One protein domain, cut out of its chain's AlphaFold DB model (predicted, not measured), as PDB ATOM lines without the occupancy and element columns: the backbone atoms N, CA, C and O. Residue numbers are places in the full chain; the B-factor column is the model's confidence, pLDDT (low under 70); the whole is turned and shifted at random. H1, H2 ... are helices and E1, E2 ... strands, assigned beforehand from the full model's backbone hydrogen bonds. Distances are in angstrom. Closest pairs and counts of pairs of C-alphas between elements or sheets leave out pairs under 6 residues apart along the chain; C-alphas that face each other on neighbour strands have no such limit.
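Overview. This is residues 88 to 123 and 140 to 169 of the 171 residues of an uncharacterized protein of Actinobacteria bacterium (UniProt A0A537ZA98). A narrow sheet of three antiparallel strands, in the order E1 - E3 - E2, has the short helix H2 packed over its edge strand E2, while the long helix H1 comes near the opposite edge, E1, with its residues 99 to 107. Residues 88 to 98 of H1 stick out as a free arm. The printed part has 66 residues with two named helices and three named strands, in the order H1 E1 H2 E2 E3, a mixed class of helices and strands. It is only just loose, close to compact, with a radius of gyration of the C-alphas of 13.1 A and spans of 36 by 26 by 20 A.

Arrangement. In the sheet, the inner strand E3, residues 160 to 167, is antiparallel to E1, residues 114 to 121, at 170 degrees, with N 116 and O 165 within hydrogen-bond range at 2.9 A. E3 and E2, residues 151 to 157, form a hairpin, also at 170 degrees, with N 153 and O 164 at 2.8 A. H2, residues 140 to 147, is on the sheet at a height of 7.5 A, over E2 and along the strands, at 2 degrees to E2 on the local plane; their closest C-alphas, Ala 145 and Gln 151, are 5.5 A apart. H1, residues 88 to 109, is on the sheet too, and its closest C-alpha to E1 is that of Ala 106, 6.7 A from that of Val 114. H1 and H2 are apart. In both helices every O i to N i+4 pair is within hydrogen-bond range.

Along the chain. E1 spans 23.8 A, E3 23.2 A and E2 19.6 A. H1 spans 31.1 A from C-alpha 88 at (-17.297, -24.531, 44.575), and E3 ends at C-alpha 167 at (-26.777, 0.222, 50.400).

Size, cuts and confidence. The two farthest C-alphas, of His 109 and Asp 158, are 37.2 A apart. Residues 124 to 139 are not printed, and C-alphas 123 and 140 are 22.0 A apart across the cut. The links H1 to E1, H2 to E2 and E2 to E3 are tight. Mean pLDDT of the printed part is 80.4, with residues 88 to 90 and 122 to 123 under 70.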
ATOM      1  N   ALA A  88     -16.209 -25.502  44.581       55.97
ATOM      2  CA  ALA A  88     -17.297 -24.531  44.575       55.97
ATOM      3  C   ALA A  88     -17.700 -23.998  45.972       55.97
ATOM      4  O   ALA A  88     -17.929 -22.800  46.118       55.97
ATOM      5  N   LEU A  89     -17.769 -24.845  47.008       55.50
ATOM      6  CA  LEU A  89     -18.075 -24.425  48.384       55.50
ATOM      7  C   LEU A  89     -16.918 -23.639  49.011       55.50
ATOM      8  O   LEU A  89     -17.156 -22.677  49.738       55.50
ATOM      9  N   GLU A  90     -15.669 -24.003  48.711       64.50
ATOM     10  CA  GLU A  90     -14.524 -23.206  49.159       64.50
ATOM     11  C   GLU A  90     -14.435 -21.860  48.452       64.50
ATOM     12  O   GLU A  90     -14.163 -20.846  49.093       64.50
ATOM     13  N   ALA A  91     -14.681 -21.841  47.139       70.69
ATOM     14  CA  ALA A  91     -14.757 -20.607  46.374       70.69
ATOM     15  C   ALA A  91     -15.861 -19.702  46.929       70.69
ATOM     16  O   ALA A  91     -15.609 -18.526  47.163       70.69
ATOM     17  N   SER A  92     -17.038 -20.250  47.246       72.50
ATOM     18  CA  SER A  92     -18.131 -19.481  47.849       72.50
ATOM     19  C   SER A  92     -17.749 -18.881  49.203       72.50
ATOM     20  O   SER A  92     -18.048 -17.713  49.438       72.50
ATOM     21  N   GLY A  93     -17.071 -19.636  50.074       74.94
ATOM     22  CA  GLY A  93     -16.607 -19.126  51.367       74.94
ATOM     23  C   GLY A  93     -15.550 -18.028  51.229       74.94
ATOM     24  O   GLY A  93     -15.646 -16.996  51.888       74.94
ATOM     25  N   ARG A  94     -14.575 -18.209  50.328       76.88
ATOM     26  CA  ARG A  94     -13.545 -17.194  50.047       76.88
ATOM     27  C   ARG A  94     -14.140 -15.927  49.429       76.88
ATOM     28  O   ARG A  94     -13.777 -14.834  49.840       76.88
ATOM     29  N   ILE A  95     -15.083 -16.062  48.496       78.50
ATOM     30  CA  ILE A  95     -15.792 -14.924  47.894       78.50
ATOM     31  C   ILE A  95     -16.605 -14.181  48.957       78.50
ATOM     32  O   ILE A  95     -16.537 -12.959  49.017       78.50
ATOM     33  N   ALA A  96     -17.318 -14.898  49.832       81.69
ATOM     34  CA  ALA A  96     -18.054 -14.281  50.932       81.69
ATOM     35  C   ALA A  96     -17.125 -13.508  51.880       81.69
ATOM     36  O   ALA A  96     -17.465 -12.404  52.292       81.69
ATOM     37  N   GLN A  97     -15.940 -14.049  52.180       79.56
ATOM     38  CA  GLN A  97     -14.938 -13.366  52.999       79.56
ATOM     39  C   GLN A  97     -14.419 -12.090  52.324       79.56
ATOM     40  O   GLN A  97     -14.381 -11.039  52.956       79.56
ATOM     41  N   VAL A  98     -14.044 -12.161  51.044       81.50
ATOM     42  CA  VAL A  98     -13.555 -10.991  50.295       81.50
ATOM     43  C   VAL A  98     -14.634  -9.913  50.211       81.50
ATOM     44  O   VAL A  98     -14.359  -8.759  50.523       81.50
ATOM     45  N   LEU A  99     -15.868 -10.285  49.855       85.19
ATOM     46  CA  LEU A  99     -16.992  -9.349  49.814       85.19
ATOM     47  C   LEU A  99     -17.281  -8.754  51.193       85.19
ATOM     48  O   LEU A  99     -17.498  -7.555  51.287       85.19
ATOM     49  N   GLY A 100     -17.239  -9.558  52.259       84.31
ATOM     50  CA  GLY A 100     -17.417  -9.080  53.630       84.31
ATOM     51  C   GLY A 100     -16.378  -8.030  54.016       84.31
ATOM     52  O   GLY A 100     -16.746  -6.968  54.505       84.31
ATOM     53  N   ASN A 101     -15.102  -8.281  53.717       82.19
ATOM     54  CA  ASN A 101     -14.025  -7.330  53.993       82.19
ATOM     55  C   ASN A 101     -14.186  -6.032  53.190       82.19
ATOM     56  O   ASN A 101     -14.052  -4.946  53.744       82.19
ATOM     57  N   LEU A 102     -14.498  -6.131  51.895       84.19
ATOM     58  CA  LEU A 102     -14.696  -4.953  51.044       84.19
ATOM     59  C   LEU A 102     -15.907  -4.126  51.483       84.19
ATOM     60  O   LEU A 102     -15.829  -2.902  51.504       84.19
ATOM     61  N   LEU A 103     -17.004  -4.786  51.859       86.31
ATOM     62  CA  LEU A 103     -18.191  -4.120  52.387       86.31
ATOM     63  C   LEU A 103     -17.908  -3.446  53.732       86.31
ATOM     64  O   LEU A 103     -18.328  -2.308  53.912       86.31
ATOM     65  N   SER A 104     -17.171  -4.099  54.640       81.19
ATOM     66  CA  SER A 104     -16.754  -3.486  55.914       81.19
ATOM     67  C   SER A 104     -15.944  -2.223  55.654       81.19
ATOM     68  O   SER A 104     -16.290  -1.165  56.160       81.19
ATOM     69  N   ASN A 105     -14.944  -2.298  54.769       77.38
ATOM     70  CA  ASN A 105     -14.127  -1.141  54.408       77.38
ATOM     71  C   ASN A 105     -14.967  -0.008  53.803       77.38
ATOM     72  O   ASN A 105     -14.754   1.157  54.125       77.38
ATOM     73  N   ALA A 106     -15.919  -0.340  52.929       81.69
ATOM     74  CA  ALA A 106     -16.780   0.647  52.289       81.69
ATOM     75  C   ALA A 106     -17.740   1.322  53.282       81.69
ATOM     76  O   ALA A 106     -18.002   2.510  53.149       81.69
ATOM     77  N   VAL A 107     -18.232   0.594  54.287       80.94
ATOM     78  CA  VAL A 107     -19.102   1.150  55.336       80.94
ATOM     79  C   VAL A 107     -18.303   1.947  56.371       80.94
ATOM     80  O   VAL A 107     -18.753   2.998  56.809       80.94
ATOM     81  N   GLU A 108     -17.123   1.471  56.764       77.38
ATOM     82  CA  GLU A 108     -16.303   2.103  57.808       77.38
ATOM     83  C   GLU A 108     -15.563   3.348  57.313       77.38
ATOM     84  O   GLU A 108     -15.342   4.292  58.076       77.38
ATOM     85  N   HIS A 109     -15.142   3.349  56.047       83.38
ATOM     86  CA  HIS A 109     -14.249   4.375  55.507       83.38
ATOM     87  C   HIS A 109     -14.767   5.045  54.233       83.38
ATOM     88  O   HIS A 109     -14.186   6.041  53.803       83.38
ATOM     89  N   GLY A 110     -15.820   4.515  53.610       75.81
ATOM     90  CA  GLY A 110     -16.384   5.082  52.390       75.81
ATOM     91  C   GLY A 110     -17.288   6.286  52.649       75.81
ATOM     92  O   GLY A 110     -17.824   6.480  53.738       75.81
ATOM     93  N   GLU A 111     -17.470   7.093  51.608       76.62
ATOM     94  CA  GLU A 111     -18.479   8.148  51.549       76.62
ATOM     95  C   GLU A 111     -19.397   7.877  50.350       76.62
ATOM     96  O   GLU A 111     -18.927   7.549  49.258       76.62
ATOM     97  N   GLY A 112     -20.709   8.010  50.551       80.62
ATOM     98  CA  GLY A 112     -21.711   7.739  49.521       80.62
ATOM     99  C   GLY A 112     -22.180   6.276  49.458       80.62
ATOM    100  O   GLY A 112     -21.842   5.462  50.315       80.62
ATOM    101  N   PRO A 113     -23.032   5.933  48.475       83.44
ATOM    102  CA  PRO A 113     -23.693   4.631  48.421       83.44
ATOM    103  C   PRO A 113     -22.731   3.495  48.040       83.44
ATOM    104  O   PRO A 113     -21.944   3.624  47.101       83.44
ATOM    105  N   VAL A 114     -22.856   2.338  48.701       85.94
ATOM    106  CA  VAL A 114     -22.131   1.115  48.305       85.94
ATOM    107  C   VAL A 114     -22.964   0.331  47.307       85.94
ATOM    108  O   VAL A 114     -24.115  -0.013  47.584       85.94
ATOM    109  N   ARG A 115     -22.360  -0.015  46.167       88.38
ATOM    110  CA  ARG A 115     -22.989  -0.826  45.124       88.38
ATOM    111  C   ARG A 115     -22.232  -2.130  44.899       88.38
ATOM    112  O   ARG A 115     -21.028  -2.122  44.657       88.38
ATOM    113  N   VAL A 116     -22.953  -3.250  44.931       87.12
ATOM    114  CA  VAL A 116     -22.432  -4.587  44.609       87.12
ATOM    115  C   VAL A 116     -23.209  -5.161  43.437       87.12
ATOM    116  O   VAL A 116     -24.429  -5.289  43.506       87.12
ATOM    117  N   GLU A 117     -22.500  -5.552  42.383       85.75
ATOM    118  CA  GLU A 117     -23.084  -6.185  41.203       85.75
ATOM    119  C   GLU A 117     -22.557  -7.613  41.040       85.75
ATOM    120  O   GLU A 117     -21.352  -7.864  41.075       85.75
ATOM    121  N   VAL A 118     -23.474  -8.560  40.858       83.75
ATOM    122  CA  VAL A 118     -23.164  -9.965  40.590       83.75
ATOM    123  C   VAL A 118     -23.786 -10.345  39.261       83.75
ATOM    124  O   VAL A 118     -25.009 -10.389  39.133       83.75
ATOM    125  N   THR A 119     -22.943 -10.676  38.288       80.31
ATOM    126  CA  THR A 119     -23.377 -11.180  36.985       80.31
ATOM    127  C   THR A 119     -22.933 -12.620  36.793       80.31
ATOM    128  O   THR A 119     -21.855 -13.032  37.218       80.31
ATOM    129  N   ASN A 120     -23.789 -13.421  36.165       77.00
ATOM    130  CA  ASN A 120     -23.435 -14.766  35.745       77.00
ATOM    131  C   ASN A 120     -24.165 -15.117  34.450       77.00
ATOM    132  O   ASN A 120     -25.301 -14.695  34.221       77.00
ATOM    133  N   VAL A 121     -23.534 -15.942  33.623       79.06
ATOM    134  CA  VAL A 121     -24.237 -16.647  32.556       79.06
ATOM    135  C   VAL A 121     -25.252 -17.592  33.198       79.06
ATOM    136  O   VAL A 121     -24.925 -18.434  34.040       79.06
ATOM    137  N   ALA A 122     -26.523 -17.414  32.858       62.19
ATOM    138  CA  ALA A 122     -27.586 -18.268  33.341       62.19
ATOM    139  C   ALA A 122     -27.362 -19.670  32.774       62.19
ATOM    140  O   ALA A 122     -27.366 -19.891  31.563       62.19
ATOM    141  N   ARG A 123     -27.175 -20.646  33.665       57.84
ATOM    142  CA  ARG A 123     -27.201 -22.050  33.263       57.84
ATOM    143  C   ARG A 123     -28.579 -22.336  32.648       57.84
ATOM    144  O   ARG A 123     -29.568 -21.931  33.270       57.84
ATOM    145  N   ILE A 140     -34.753 -13.736  51.122       83.38
ATOM    146  CA  ILE A 140     -33.932 -13.447  52.305       83.38
ATOM    147  C   ILE A 140     -33.004 -12.269  52.010       83.38
ATOM    148  O   ILE A 140     -33.015 -11.301  52.763       83.38
ATOM    149  N   ALA A 141     -32.285 -12.301  50.886       82.19
ATOM    150  CA  ALA A 141     -31.383 -11.225  50.480       82.19
ATOM    151  C   ALA A 141     -32.121  -9.887  50.309       82.19
ATOM    152  O   ALA A 141     -31.680  -8.866  50.825       82.19
ATOM    153  N   GLN A 142     -33.295  -9.888  49.675       86.31
ATOM    154  CA  GLN A 142     -34.101  -8.681  49.493       86.31
ATOM    155  C   GLN A 142     -34.662  -8.150  50.818       86.31
ATOM    156  O   GLN A 142     -34.806  -6.944  51.000       86.31
ATOM    157  N   ARG A 143     -35.000  -9.039  51.762       88.00
ATOM    158  CA  ARG A 143     -35.388  -8.636  53.119       88.00
ATOM    159  C   ARG A 143     -34.205  -8.011  53.863       88.00
ATOM    160  O   ARG A 143     -34.409  -6.981  54.489       88.00
ATOM    161  N   ALA A 144     -33.016  -8.601  53.771       84.56
ATOM    162  CA  ALA A 144     -31.806  -8.077  54.399       84.56
ATOM    163  C   ALA A 144     -31.413  -6.705  53.826       84.56
ATOM    164  O   ALA A 144     -31.169  -5.785  54.597       84.56
ATOM    165  N   ALA A 145     -31.458  -6.539  52.498       86.31
ATOM    166  CA  ALA A 145     -31.206  -5.259  51.834       86.31
ATOM    167  C   ALA A 145     -32.143  -4.158  52.352       86.31
ATOM    168  O   ALA A 145     -31.674  -3.123  52.807       86.31
ATOM    169  N   ARG A 146     -33.458  -4.426  52.387       88.69
ATOM    170  CA  ARG A 146     -34.449  -3.476  52.920       88.69
ATOM    171  C   ARG A 146     -34.240  -3.158  54.400       88.69
ATOM    172  O   ARG A 146     -34.423  -2.015  54.796       88.69
ATOM    173  N   ALA A 147     -33.885  -4.154  55.212       86.38
ATOM    174  CA  ALA A 147     -33.610  -3.947  56.634       86.38
ATOM    175  C   ALA A 147     -32.392  -3.036  56.866       86.38
ATOM    176  O   ALA A 147     -32.350  -2.332  57.866       86.38
ATOM    177  N   ALA A 148     -31.445  -3.020  55.925       83.12
ATOM    178  CA  ALA A 148     -30.291  -2.127  55.914       83.12
ATOM    179  C   ALA A 148     -30.551  -0.791  55.178       83.12
ATOM    180  O   ALA A 148     -29.603  -0.094  54.838       83.12
ATOM    181  N   GLY A 149     -31.809  -0.451  54.863       87.31
ATOM    182  CA  GLY A 149     -32.165   0.774  54.127       87.31
ATOM    183  C   GLY A 149     -31.814   0.755  52.634       87.31
ATOM    184  O   GLY A 149     -32.012   1.745  51.936       87.31
ATOM    185  N   GLY A 150     -31.306  -0.368  52.131       89.06
ATOM    186  CA  GLY A 150     -30.889  -0.543  50.747       89.06
ATOM    187  C   GLY A 150     -31.912  -1.243  49.856       89.06
ATOM    188  O   GLY A 150     -33.014  -1.624  50.266       89.06
ATOM    189  N   GLN A 151     -31.521  -1.450  48.602       91.00
ATOM    190  CA  GLN A 151     -32.353  -2.051  47.565       91.00
ATOM    191  C   GLN A 151     -31.606  -3.164  46.833       91.00
ATOM    192  O   GLN A 151     -30.404  -3.082  46.602       91.00
ATOM    193  N   LEU A 152     -32.335  -4.224  46.469       87.69
ATOM    194  CA  LEU A 152     -31.820  -5.336  45.671       87.69
ATOM    195  C   LEU A 152     -32.656  -5.471  44.396       87.69
ATOM    196  O   LEU A 152     -33.836  -5.834  44.468       87.69
ATOM    197  N   THR A 153     -32.017  -5.238  43.254       88.62
ATOM    198  CA  THR A 153     -32.585  -5.389  41.911       88.62
ATOM    199  C   THR A 153     -32.064  -6.674  41.290       88.62
ATOM    200  O   THR A 153     -30.867  -6.941  41.326       88.62
ATOM    201  N   VAL A 154     -32.953  -7.489  40.723       82.94
ATOM    202  CA  VAL A 154     -32.577  -8.741  40.058       82.94
ATOM    203  C   VAL A 154     -33.185  -8.773  38.670       82.94
ATOM    204  O   VAL A 154     -34.399  -8.654  38.522       82.94
ATOM    205  N   THR A 155     -32.344  -8.989  37.668       82.62
ATOM    206  CA  THR A 155     -32.740  -9.165  36.276       82.62
ATOM    207  C   THR A 155     -32.248 -10.515  35.765       82.62
ATOM    208  O   THR A 155     -31.160 -10.991  36.091       82.62
ATOM    209  N   ASN A 156     -33.096 -11.185  34.992       77.62
ATOM    210  CA  ASN A 156     -32.739 -12.410  34.294       77.62
ATOM    211  C   ASN A 156     -33.248 -12.284  32.859       77.62
ATOM    212  O   ASN A 156     -34.444 -12.443  32.619       77.62
ATOM    213  N   SER A 157     -32.355 -11.929  31.943       77.56
ATOM    214  CA  SER A 157     -32.651 -11.688  30.528       77.56
ATOM    215  C   SER A 157     -31.564 -12.317  29.662       77.56
ATOM    216  O   SER A 157     -30.408 -12.382  30.072       77.56
ATOM    217  N   ASP A 158     -31.935 -12.820  28.484       70.25
ATOM    218  CA  ASP A 158     -31.004 -13.323  27.457       70.25
ATOM    219  C   ASP A 158     -29.981 -14.355  27.956       70.25
ATOM    220  O   ASP A 158     -28.815 -14.364  27.567       70.25
ATOM    221  N   GLY A 159     -30.402 -15.228  28.877       71.12
ATOM    222  CA  GLY A 159     -29.502 -16.220  29.461       71.12
ATOM    223  C   GLY A 159     -28.416 -15.605  30.349       71.12
ATOM    224  O   GLY A 159     -27.378 -16.226  30.561       71.12
ATOM    225  N   ARG A 160     -28.638 -14.406  30.894       76.75
ATOM    226  CA  ARG A 160     -27.776 -13.743  31.873       76.75
ATOM    227  C   ARG A 160     -28.572 -13.416  33.129       76.75
ATOM    228  O   ARG A 160     -29.642 -12.819  33.080       76.75
ATOM    229  N   PHE A 161     -28.007 -13.786  34.268       80.44
ATOM    230  CA  PHE A 161     -28.481 -13.363  35.575       80.44
ATOM    231  C   PHE A 161     -27.657 -12.157  36.031       80.44
ATOM    232  O   PHE A 161     -26.427 -12.233  36.038       80.44
ATOM    233  N   SER A 162     -28.320 -11.074  36.428       81.88
ATOM    234  CA  SER A 162     -27.698  -9.937  37.107       81.88
ATOM    235  C   SER A 162     -28.455  -9.612  38.394       81.88
ATOM    236  O   SER A 162     -29.687  -9.620  38.435       81.88
ATOM    237  N   ALA A 163     -27.712  -9.359  39.467       84.56
ATOM    238  CA  ALA A 163     -28.241  -8.864  40.727       84.56
ATOM    239  C   ALA A 163     -27.403  -7.674  41.199       84.56
ATOM    240  O   ALA A 163     -26.183  -7.786  41.309       84.56
ATOM    241  N   ALA A 164     -28.065  -6.559  41.502       86.38
ATOM    242  CA  ALA A 164     -27.449  -5.334  41.993       86.38
ATOM    243  C   ALA A 164     -28.001  -4.991  43.381       86.38
ATOM    244  O   ALA A 164     -29.215  -4.868  43.551       86.38
ATOM    245  N   LEU A 165     -27.110  -4.864  44.363       87.56
ATOM    246  CA  LEU A 165     -27.398  -4.416  45.722       87.56
ATOM    247  C   LEU A 165     -26.858  -2.999  45.902       87.56
ATOM    248  O   LEU A 165     -25.670  -2.773  45.687       87.56
ATOM    249  N   GLU A 166     -27.711  -2.081  46.339       88.31
ATOM    250  CA  GLU A 166     -27.338  -0.717  46.714       88.31
ATOM    251  C   GLU A 166     -27.650  -0.505  48.196       88.31
ATOM    252  O   GLU A 166     -28.764  -0.790  48.640       88.31
ATOM    253  N   LEU A 167     -26.663  -0.045  48.966       86.00
ATOM    254  CA  LEU A 167     -26.777   0.222  50.400       86.00
ATOM    255  C   LEU A 167     -26.445   1.695  50.686       86.00
ATOM    256  O   LEU A 167     -25.418   2.180  50.195       86.00
ATOM    257  N   PRO A 168     -27.267   2.404  51.481       82.44
ATOM    258  CA  PRO A 168     -26.895   3.717  51.988       82.44
ATOM    259  C   PRO A 168     -25.784   3.574  53.036       82.44
ATOM    260  O   PRO A 168     -25.825   2.670  53.871       82.44
ATOM    261  N   VAL A 169     -24.802   4.474  53.003       77.69
ATOM    262  CA  VAL A 169     -23.824   4.646  54.084       77.69
ATOM    263  C   VAL A 169     -24.072   6.024  54.671       77.69
ATOM    264  O   VAL A 169     -23.713   7.033  54.066       77.69
TER     265      VAL A 169